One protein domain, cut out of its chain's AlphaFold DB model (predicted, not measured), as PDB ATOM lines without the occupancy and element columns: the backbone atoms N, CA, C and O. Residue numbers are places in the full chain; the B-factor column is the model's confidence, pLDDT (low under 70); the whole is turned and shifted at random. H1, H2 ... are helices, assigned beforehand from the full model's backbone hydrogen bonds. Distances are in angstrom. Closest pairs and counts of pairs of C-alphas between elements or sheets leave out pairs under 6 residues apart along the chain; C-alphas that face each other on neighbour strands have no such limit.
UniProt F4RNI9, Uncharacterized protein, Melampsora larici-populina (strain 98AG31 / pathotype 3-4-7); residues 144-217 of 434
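Overview. This is residues 144 to 217 of the 434 residues of an uncharacterized protein of Melampsora larici-populina (strain 98AG31 / pathotype 3-4-7) (UniProt F4RNI9). Two helices, H1 and H2, lie side by side at one end, and a long link leads to a lone helix, H3, at the other, with residues 211 to 217 folding back beside H3. The 74 printed residues hold three named helices, in the order H1, H2, H3, and no named strand; the class is all helix, with 35 residues, under half, in named elements. The whole is only just loose, close to extended, with a radius of gyration of the C-alphas of 16.6 A and spans of 49 by 26 by 22 A.

Arrangement. H1, residues 149 to 159, touches H2, residues 171 to 181; their closest C-alphas, those of Gln 149 and Ile 171, are 5.5 A apart. They run the same way at a shallow tilt of 13 degrees. H3, residues 198 to 210, is apart from both. In H1, H2 and H3 every O i to N i+4 pair is within hydrogen-bond range.

Along the chain. H1 begins at C-alpha 149 (-33.903, 35.151, -41.573) and measures 15.4 A, H2 15.1 A. H3, 17.1 A, ends at C-alpha 210 (-70.204, 42.193, -24.586).

Size, cuts and confidence. The C-alphas farthest apart, of Gln 158 and Arg 210, are 49.4 A apart. The printed part has no cut. Both links are long. Residues 191 to 198, 210 and 213 to 217 have pLDDT under 70.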
ATOM      1  N   GLY A 144     -28.603  43.718 -37.309       95.06
ATOM      2  CA  GLY A 144     -28.176  44.476 -38.468       95.06
ATOM      3  C   GLY A 144     -29.223  44.432 -39.581       95.06
ATOM      4  O   GLY A 144     -29.764  43.385 -39.919       95.06
ATOM      5  N   ARG A 145     -29.450  45.561 -40.263       94.00
ATOM      6  CA  ARG A 145     -30.401  45.651 -41.399       94.00
ATOM      7  C   ARG A 145     -30.099  44.696 -42.564       94.00
ATOM      8  O   ARG A 145     -30.931  44.528 -43.447       94.00
ATOM      9  N   ARG A 146     -28.882  44.147 -42.619       94.81
ATOM     10  CA  ARG A 146     -28.447  43.176 -43.635       94.81
ATOM     11  C   ARG A 146     -28.679  41.729 -43.207       94.81
ATOM     12  O   ARG A 146     -28.502  40.833 -44.029       94.81
ATOM     13  N   THR A 147     -29.052  41.503 -41.953       95.62
ATOM     14  CA  THR A 147     -29.287  40.170 -41.422       95.62
ATOM     15  C   THR A 147     -30.595  39.638 -41.968       95.62
ATOM     16  O   THR A 147     -31.652  40.256 -41.866       95.62
ATOM     17  N   THR A 148     -30.499  38.483 -42.614       96.19
ATOM     18  CA  THR A 148     -31.647  37.788 -43.186       96.19
ATOM     19  C   THR A 148     -32.081  36.663 -42.255       96.19
ATOM     20  O   THR A 148     -31.268  36.093 -41.525       96.19
ATOM     21  N   GLN A 149     -33.356  36.282 -42.329       95.81
ATOM     22  CA  GLN A 149     -33.903  35.151 -41.573       95.81
ATOM     23  C   GLN A 149     -33.084  33.862 -41.760       95.81
ATOM     24  O   GLN A 149     -32.870  33.105 -40.813       95.81
ATOM     25  N   GLN A 150     -32.589  33.620 -42.979       95.81
ATOM     26  CA  GLN A 150     -31.775  32.448 -43.295       95.81
ATOM     27  C   GLN A 150     -30.427  32.456 -42.561       95.81
ATOM     28  O   GLN A 150     -29.970  31.398 -42.128       95.81
ATOM     29  N   MET A 151     -29.802  33.626 -42.386       95.50
ATOM     30  CA  MET A 151     -28.558  33.746 -41.617       95.50
ATOM     31  C   MET A 151     -28.791  33.406 -40.143       95.50
ATOM     32  O   MET A 151     -28.052  32.597 -39.593       95.50
ATOM     33  N   LEU A 152     -29.865  33.932 -39.545       96.25
ATOM     34  CA  LEU A 152     -30.246  33.617 -38.164       96.25
ATOM     35  C   LEU A 152     -30.572  32.127 -37.991       96.25
ATOM     36  O   LEU A 152     -30.063  31.485 -37.084       96.25
ATOM     37  N   THR A 153     -31.347  31.551 -38.912       95.94
ATOM     38  CA  THR A 153     -31.697  30.117 -38.916       95.94
ATOM     39  C   THR A 153     -30.455  29.232 -39.004       95.94
ATOM     40  O   THR A 153     -30.364  28.207 -38.332       95.94
ATOM     41  N   THR A 154     -29.487  29.626 -39.836       95.38
ATOM     42  CA  THR A 154     -28.221  28.901 -39.984       95.38
ATOM     43  C   THR A 154     -27.404  28.978 -38.701       95.38
ATOM     44  O   THR A 154     -26.882  27.957 -38.273       95.38
ATOM     45  N   ALA A 155     -27.340  30.149 -38.065       94.81
ATOM     46  CA  ALA A 155     -26.640  30.324 -36.798       94.81
ATOM     47  C   ALA A 155     -27.296  29.530 -35.653       94.81
ATOM     48  O   ALA A 155     -26.591  28.852 -34.914       94.81
ATOM     49  N   ILE A 156     -28.634  29.523 -35.564       95.94
ATOM     50  CA  ILE A 156     -29.376  28.713 -34.581       95.94
ATOM     51  C   ILE A 156     -29.062  27.231 -34.774       95.94
ATOM     52  O   ILE A 156     -28.631  26.586 -33.831       95.94
ATOM     53  N   ARG A 157     -29.174  26.705 -36.001       95.19
ATOM     54  CA  ARG A 157     -28.871  25.291 -36.297       95.19
ATOM     55  C   ARG A 157     -27.402  24.915 -36.110       95.19
ATOM     56  O   ARG A 157     -27.086  23.741 -35.950       95.19
ATOM     57  N   GLN A 158     -26.496  25.883 -36.224       93.06
ATOM     58  CA  GLN A 158     -25.077  25.675 -35.941       93.06
ATOM     59  C   GLN A 158     -24.808  25.576 -34.438       93.06
ATOM     60  O   GLN A 158     -23.921  24.819 -34.055       93.06
ATOM     61  N   SER A 159     -25.553  26.325 -33.621       93.62
ATOM     62  CA  SER A 159     -25.482  26.261 -32.158       93.62
ATOM     63  C   SER A 159     -26.188  25.012 -31.620       93.62
ATOM     64  O   SER A 159     -25.598  24.235 -30.874       93.62
ATOM     65  N   ASP A 160     -27.418  24.777 -32.079       95.94
ATOM     66  CA  ASP A 160     -28.267  23.648 -31.708       95.94
ATOM     67  C   ASP A 160     -28.858  22.983 -32.973       95.94
ATOM     68  O   ASP A 160     -29.815  23.497 -33.570       95.94
ATOM     69  N   PRO A 161     -28.298  21.842 -33.417       95.19
ATOM     70  CA  PRO A 161     -28.771  21.118 -34.598       95.19
ATOM     71  C   PRO A 161     -30.203  20.583 -34.481       95.19
ATOM     72  O   PRO A 161     -30.840  20.362 -35.515       95.19
ATOM     73  N   ASP A 162     -30.697  20.386 -33.257       94.50
ATOM     74  CA  ASP A 162     -32.004  19.789 -32.978       94.50
ATOM     75  C   ASP A 162     -33.112  20.852 -32.833       94.50
ATOM     76  O   ASP A 162     -34.305  20.527 -32.782       94.50
ATOM     77  N   ALA A 163     -32.748  22.141 -32.851       94.88
ATOM     78  CA  ALA A 163     -33.685  23.254 -32.770       94.88
ATOM     79  C   ALA A 163     -34.708  23.237 -33.926       94.88
ATOM     80  O   ALA A 163     -34.386  23.367 -35.117       94.88
ATOM     81  N   THR A 164     -35.990  23.114 -33.572       94.75
ATOM     82  CA  THR A 164     -37.096  23.026 -34.534       94.75
ATOM     83  C   THR A 164     -37.614  24.422 -34.888       94.75
ATOM     84  O   THR A 164     -38.295  25.070 -34.100       94.75
ATOM     85  N   LEU A 165     -37.303  24.898 -36.096       93.75
ATOM     86  CA  LEU A 165     -37.722  26.218 -36.586       93.75
ATOM     87  C   LEU A 165     -38.981  26.105 -37.466       93.75
ATOM     88  O   LEU A 165     -38.936  25.393 -38.477       93.75
ATOM     89  N   PRO A 166     -40.087  26.810 -37.153       91.12
ATOM     90  CA  PRO A 166     -41.263  26.848 -38.017       91.12
ATOM     91  C   PRO A 166     -40.920  27.449 -39.386       91.12
ATOM     92  O   PRO A 166     -40.345  28.533 -39.471       91.12
ATOM     93  N   ALA A 167     -41.322  26.788 -40.476       89.25
ATOM     94  CA  ALA A 167     -41.023  27.241 -41.843       89.25
ATOM     95  C   ALA A 167     -41.646  28.608 -42.206       89.25
ATOM     96  O   ALA A 167     -41.241  29.225 -43.188       89.25
ATOM     97  N   LEU A 168     -42.633  29.063 -41.426       89.56
ATOM     98  CA  LEU A 168     -43.365  30.319 -41.610       89.56
ATOM     99  C   LEU A 168     -43.128  31.320 -40.467       89.56
ATOM    100  O   LEU A 168     -43.906  32.258 -40.320       89.56
ATOM    101  N   ALA A 169     -42.096  31.116 -39.641       92.06
ATOM    102  CA  ALA A 169     -41.739  32.071 -38.595       92.06
ATOM    103  C   ALA A 169     -41.402  33.440 -39.214       92.06
ATOM    104  O   ALA A 169     -40.788  33.499 -40.281       92.06
ATOM    105  N   ASN A 170     -41.780  34.540 -38.564       94.12
ATOM    106  CA  ASN A 170     -41.318  35.865 -38.972       94.12
ATOM    107  C   ASN A 170     -39.872  36.087 -38.510       94.12
ATOM    108  O   ASN A 170     -39.334  35.331 -37.703       94.12
ATOM    109  N   ILE A 171     -39.224  37.142 -39.012       95.00
ATOM    110  CA  ILE A 171     -37.856  37.474 -38.593       95.00
ATOM    111  C   ILE A 171     -37.765  37.735 -37.081       95.00
ATOM    112  O   ILE A 171     -36.800  37.299 -36.464       95.00
ATOM    113  N   ASP A 172     -38.790  38.354 -36.487       93.69
ATOM    114  CA  ASP A 172     -38.859  38.615 -35.047       93.69
ATOM    115  C   ASP A 172     -38.942  37.316 -34.231       93.69
ATOM    116  O   ASP A 172     -38.216  37.159 -33.251       93.69
ATOM    117  N   ASP A 173     -39.743  36.341 -34.675       94.44
ATOM    118  CA  ASP A 173     -39.835  35.023 -34.028       94.44
ATOM    119  C   ASP A 173     -38.481  34.299 -34.074       94.44
ATOM    120  O   ASP A 173     -38.033  33.706 -33.093       94.44
ATOM    121  N   VAL A 174     -37.786  34.384 -35.215       96.56
ATOM    122  CA  VAL A 174     -36.449  33.799 -35.373       96.56
ATOM    123  C   VAL A 174     -35.409  34.536 -34.525       96.56
ATOM    124  O   VAL A 174     -34.488  33.896 -34.029       96.56
ATOM    125  N   LEU A 175     -35.546  35.846 -34.305       96.06
ATOM    126  CA  LEU A 175     -34.680  36.610 -33.400       96.06
ATOM    127  C   LEU A 175     -34.882  36.226 -31.930       96.06
ATOM    128  O   LEU A 175     -33.905  36.158 -31.186       96.06
ATOM    129  N   ILE A 176     -36.117  35.926 -31.517       94.94
ATOM    130  CA  ILE A 176     -36.406  35.393 -30.177       94.94
ATOM    131  C   ILE A 176     -35.718  34.037 -29.992       94.94
ATOM    132  O   ILE A 176     -35.045  33.821 -28.989       94.94
ATOM    133  N   LEU A 177     -35.815  33.152 -30.987       96.19
ATOM    134  CA  LEU A 177     -35.125  31.860 -30.951       96.19
ATOM    135  C   LEU A 177     -33.599  32.032 -30.994       96.19
ATOM    136  O   LEU A 177     -32.881  31.340 -30.283       96.19
ATOM    137  N   TYR A 178     -33.084  32.981 -31.774       96.56
ATOM    138  CA  TYR A 178     -31.653  33.290 -31.792       96.56
ATOM    139  C   TYR A 178     -31.153  33.720 -30.411       96.56
ATOM    140  O   TYR A 178     -30.102  33.260 -29.970       96.56
ATOM    141  N   LYS A 179     -31.924  34.557 -29.707       96.06
ATOM    142  CA  LYS A 179     -31.613  34.940 -28.332       96.06
ATOM    143  C   LYS A 179     -31.553  33.717 -27.412       96.06
ATOM    144  O   LYS A 179     -30.603  33.577 -26.662       96.06
ATOM    145  N   GLU A 180     -32.520  32.810 -27.500       96.06
ATOM    146  CA  GLU A 180     -32.560  31.631 -26.623       96.06
ATOM    147  C   GLU A 180     -31.400  30.648 -26.878       96.06
ATOM    148  O   GLU A 180     -30.781  30.160 -25.936       96.06
ATOM    149  N   TYR A 181     -31.080  30.370 -28.148       95.50
ATOM    150  CA  TYR A 181     -30.154  29.291 -28.525       95.50
ATOM    151  C   TYR A 181     -28.722  29.741 -28.846       95.50
ATOM    152  O   TYR A 181     -27.821  28.900 -28.911       95.50
ATOM    153  N   VAL A 182     -28.492  31.029 -29.120       95.38
ATOM    154  CA  VAL A 182     -27.190  31.536 -29.596       95.38
ATOM    155  C   VAL A 182     -26.637  32.637 -28.694       95.38
ATOM    156  O   VAL A 182     -25.468  32.567 -28.326       95.38
ATOM    157  N   ASP A 183     -27.448  33.636 -28.337       96.00
ATOM    158  CA  ASP A 183     -27.004  34.787 -27.535       96.00
ATOM    159  C   ASP A 183     -28.088  35.252 -26.538       96.00
ATOM    160  O   ASP A 183     -28.867  36.163 -26.850       96.00
ATOM    161  N   PRO A 184     -28.142  34.662 -25.325       95.12
ATOM    162  CA  PRO A 184     -29.132  35.014 -24.300       95.12
ATOM    163  C   PRO A 184     -29.058  36.471 -23.832       95.12
ATOM    164  O   PRO A 184     -30.048  37.022 -23.338       95.12
ATOM    165  N   GLU A 185     -27.904  37.118 -24.005       95.44
ATOM    166  CA  GLU A 185     -27.678  38.511 -23.620       95.44
ATOM    167  C   GLU A 185     -28.164  39.504 -24.685       95.44
ATOM    168  O   GLU A 185     -28.218  40.715 -24.429       95.44
ATOM    169  N   LEU A 186     -28.596  39.012 -25.855       95.31
ATOM    170  CA  LEU A 186     -29.090  39.846 -26.938       95.31
ATOM    171  C   LEU A 186     -30.299  40.682 -26.486       95.31
ATOM    172  O   LEU A 186     -31.382  40.191 -26.133       95.31
ATOM    173  N   LYS A 187     -30.123  42.004 -26.534       95.50
ATOM    174  CA  LYS A 187     -31.176  42.981 -26.242       95.50
ATOM    175  C   LYS A 187     -32.006  43.214 -27.494       95.50
ATOM    176  O   LYS A 187     -31.716  44.107 -28.285       95.50
ATOM    177  N   LEU A 188     -33.044  42.401 -27.667       94.19
ATOM    178  CA  LEU A 188     -34.038  42.641 -28.707       94.19
ATOM    179  C   LEU A 188     -34.755  43.970 -28.421       94.19
ATOM    180  O   LEU A 188     -35.142  44.204 -27.269       94.19
ATOM    181  N   PRO A 189     -34.927  44.852 -29.423       88.00
ATOM    182  CA  PRO A 189     -35.780  46.015 -29.258       88.00
ATOM    183  C   PRO A 189     -37.174  45.522 -28.873       88.00
ATOM    184  O   PRO A 189     -37.701  44.587 -29.478       88.00
ATOM    185  N   VAL A 190     -37.757  46.125 -27.836       82.38
ATOM    186  CA  VAL A 190     -39.151  45.866 -27.489       82.38
ATOM    187  C   VAL A 190     -39.960  46.347 -28.684       82.38
ATOM    188  O   VAL A 190     -40.083  47.548 -28.913       82.38
ATOM    189  N   ASN A 191     -40.442  45.413 -29.499       65.81
ATOM    190  CA  ASN A 191     -41.390  45.728 -30.550       65.81
ATOM    191  C   ASN A 191     -42.677  46.175 -29.846       65.81
ATOM    192  O   ASN A 191     -43.536  45.362 -29.517       65.81
ATOM    193  N   GLU A 192     -42.798  47.477 -29.580       59.75
ATOM    194  CA  GLU A 192     -44.021  48.096 -29.055       59.75
ATOM    195  C   GLU A 192     -45.192  47.906 -30.029       59.75
ATOM    196  O   GLU A 192     -46.354  47.923 -29.628       59.75
ATOM    197  N   SER A 193     -44.900  47.605 -31.300       50.56
ATOM    198  CA  SER A 193     -45.855  46.983 -32.210       50.56
ATOM    199  C   SER A 193     -45.947  45.477 -31.950       50.56
ATOM    200  O   SER A 193     -45.693  44.655 -32.835       50.56
ATOM    201  N   LEU A 194     -46.374  45.087 -30.751       52.28
ATOM    202  CA  LEU A 194     -47.154  43.865 -30.632       52.28
ATOM    203  C   LEU A 194     -48.424  44.135 -31.434       52.28
ATOM    204  O   LEU A 194     -49.407  44.666 -30.920       52.28
ATOM    205  N   ALA A 195     -48.374  43.840 -32.733       49.41
ATOM    206  CA  ALA A 195     -49.566  43.653 -33.527       49.41
ATOM    207  C   ALA A 195     -50.334  42.546 -32.811       49.41
ATOM    208  O   ALA A 195     -50.012  41.367 -32.954       49.41
ATOM    209  N   MET A 196     -51.257  42.942 -31.931       59.22
ATOM    210  CA  MET A 196     -52.064  42.003 -31.178       59.22
ATOM    211  C   MET A 196     -52.656  41.034 -32.191       59.22
ATOM    212  O   MET A 196     -53.246  41.458 -33.191       59.22
ATOM    213  N   ASN A 197     -52.436  39.738 -31.969       64.19
ATOM    214  CA  ASN A 197     -53.036  38.693 -32.784       64.19
ATOM    215  C   ASN A 197     -54.536  39.014 -32.921       64.19
ATOM    216  O   ASN A 197     -55.170  39.473 -31.970       64.19
ATOM    217  N   LYS A 198     -55.100  38.797 -34.115       67.12
ATOM    218  CA  LYS A 198     -56.541  38.893 -34.387       67.12
ATOM    219  C   LYS A 198     -57.384  38.298 -33.255       67.12
ATOM    220  O   LYS A 198     -58.404  38.878 -32.914       67.12
ATOM    221  N   GLU A 199     -56.973  37.171 -32.684       72.12
ATOM    222  CA  GLU A 199     -57.639  36.513 -31.557       72.12
ATOM    223  C   GLU A 199     -57.601  37.373 -30.292       72.12
ATOM    224  O   GLU A 199     -58.638  37.598 -29.685       72.12
ATOM    225  N   THR A 200     -56.451  37.953 -29.949       71.56
ATOM    226  CA  THR A 200     -56.305  38.881 -28.816       71.56
ATOM    227  C   THR A 200     -57.103  40.171 -29.026       71.56
ATOM    228  O   THR A 200     -57.744  40.657 -28.099       71.56
ATOM    229  N   LEU A 201     -57.122  40.708 -30.252       76.00
ATOM    230  CA  LEU A 201     -57.967  41.850 -30.627       76.00
ATOM    231  C   LEU A 201     -59.460  41.520 -30.531       76.00
ATOM    232  O   LEU A 201     -60.240  42.351 -30.075       76.00
ATOM    233  N   MET A 202     -59.865  40.326 -30.966       72.81
ATOM    234  CA  MET A 202     -61.252  39.868 -30.883       72.81
ATOM    235  C   MET A 202     -61.678  39.596 -29.450       72.81
ATOM    236  O   MET A 202     -62.786  39.968 -29.093       72.81
ATOM    237  N   ASP A 203     -60.808  39.046 -28.615       71.62
ATOM    238  CA  ASP A 203     -61.097  38.823 -27.203       71.62
ATOM    239  C   ASP A 203     -61.179  40.138 -26.425       71.62
ATOM    240  O   ASP A 203     -62.071  40.303 -25.594       71.62
ATOM    241  N   LEU A 204     -60.324  41.114 -26.746       77.44
ATOM    242  CA  LEU A 204     -60.458  42.473 -26.221       77.44
ATOM    243  C   LEU A 204     -61.744  43.144 -26.708       77.44
ATOM    244  O   LEU A 204     -62.406  43.803 -25.916       77.44
ATOM    245  N   TYR A 205     -62.140  42.941 -27.966       76.31
ATOM    246  CA  TYR A 205     -63.403  43.458 -28.496       76.31
ATOM    247  C   TYR A 205     -64.627  42.787 -27.853       76.31
ATOM    248  O   TYR A 205     -65.584  43.472 -27.512       76.31
ATOM    249  N   ILE A 206     -64.608  41.465 -27.655       73.56
ATOM    250  CA  ILE A 206     -65.678  40.720 -26.973       73.56
ATOM    251  C   ILE A 206     -65.794  41.200 -25.528       73.56
ATOM    252  O   ILE A 206     -66.897  41.530 -25.100       73.56
ATOM    253  N   LYS A 207     -64.669  41.332 -24.818       70.81
ATOM    254  CA  LYS A 207     -64.651  41.894 -23.465       70.81
ATOM    255  C   LYS A 207     -65.189  43.327 -23.445       70.81
ATOM    256  O   LYS A 207     -65.981  43.660 -22.581       70.81
ATOM    257  N   PHE A 208     -64.796  44.162 -24.407       76.25
ATOM    258  CA  PHE A 208     -65.182  45.574 -24.447       76.25
ATOM    259  C   PHE A 208     -66.649  45.804 -24.847       76.25
ATOM    260  O   PHE A 208     -67.279  46.726 -24.347       76.25
ATOM    261  N   VAL A 209     -67.200  44.994 -25.757       75.56
ATOM    262  CA  VAL A 209     -68.551  45.201 -26.313       75.56
ATOM    263  C   VAL A 209     -69.611  44.348 -25.628       75.56
ATOM    264  O   VAL A 209     -70.772  44.744 -25.583       75.56
ATOM    265  N   ARG A 210     -69.247  43.156 -25.150       69.62
ATOM    266  CA  ARG A 210     -70.204  42.193 -24.586       69.62
ATOM    267  C   ARG A 210     -70.072  42.003 -23.082       69.62
ATOM    268  O   ARG A 210     -70.896  41.292 -22.524       69.62
ATOM    269  N   ASP A 211     -69.046  42.581 -22.455       72.44
ATOM    270  CA  ASP A 211     -68.702  42.356 -21.042       72.44
ATOM    271  C   ASP A 211     -68.511  40.862 -20.686       72.44
ATOM    272  O   ASP A 211     -68.549  40.440 -19.531       72.44
ATOM    273  N   GLU A 212     -68.281  40.025 -21.702       76.62
ATOM    274  CA  GLU A 212     -68.033  38.599 -21.538       76.62
ATOM    275  C   GLU A 212     -66.554  38.358 -21.214       76.62
ATOM    276  O   GLU A 212     -65.650  39.015 -21.741       76.62
ATOM    277  N   THR A 213     -66.283  37.377 -20.353       66.62
ATOM    278  CA  THR A 213     -64.910  37.012 -20.001       66.62
ATOM    279  C   THR A 213     -64.204  36.427 -21.232       66.62
ATOM    280  O   THR A 213     -64.697  35.444 -21.796       66.62
ATOM    281  N   PRO A 214     -63.063  36.992 -21.675       65.31
ATOM    282  CA  PRO A 214     -62.352  36.472 -22.834       65.31
ATOM    283  C   PRO A 214     -61.913  35.028 -22.575       65.31
ATOM    284  O   PRO A 214     -61.542  34.667 -21.457       65.31
ATOM    285  N   ARG A 215     -61.980  34.191 -23.615       65.94
ATOM    286  CA  ARG A 215     -61.651  32.761 -23.511       65.94
ATOM    287  C   ARG A 215     -60.146  32.505 -23.580       65.94
ATOM    288  O   ARG A 215     -59.698  31.450 -23.133       65.94
ATOM    289  N   SER A 216     -59.361  33.436 -24.123       62.41
ATOM    290  CA  SER A 216     -57.900  33.348 -24.104       62.41
ATOM    291  C   SER A 216     -57.312  33.753 -22.748       62.41
ATOM    292  O   SER A 216     -57.850  34.590 -22.019       62.41
ATOM    293  N   LYS A 217     -56.166  33.155 -22.399       58.66
ATOM    294  CA  LYS A 217     -55.365  33.600 -21.252       58.66
ATOM    295  C   LYS A 217     -54.890  35.027 -21.518       58.66
ATOM    296  O   LYS A 217     -54.091  35.249 -22.426       58.66
TER     297      LYS A 217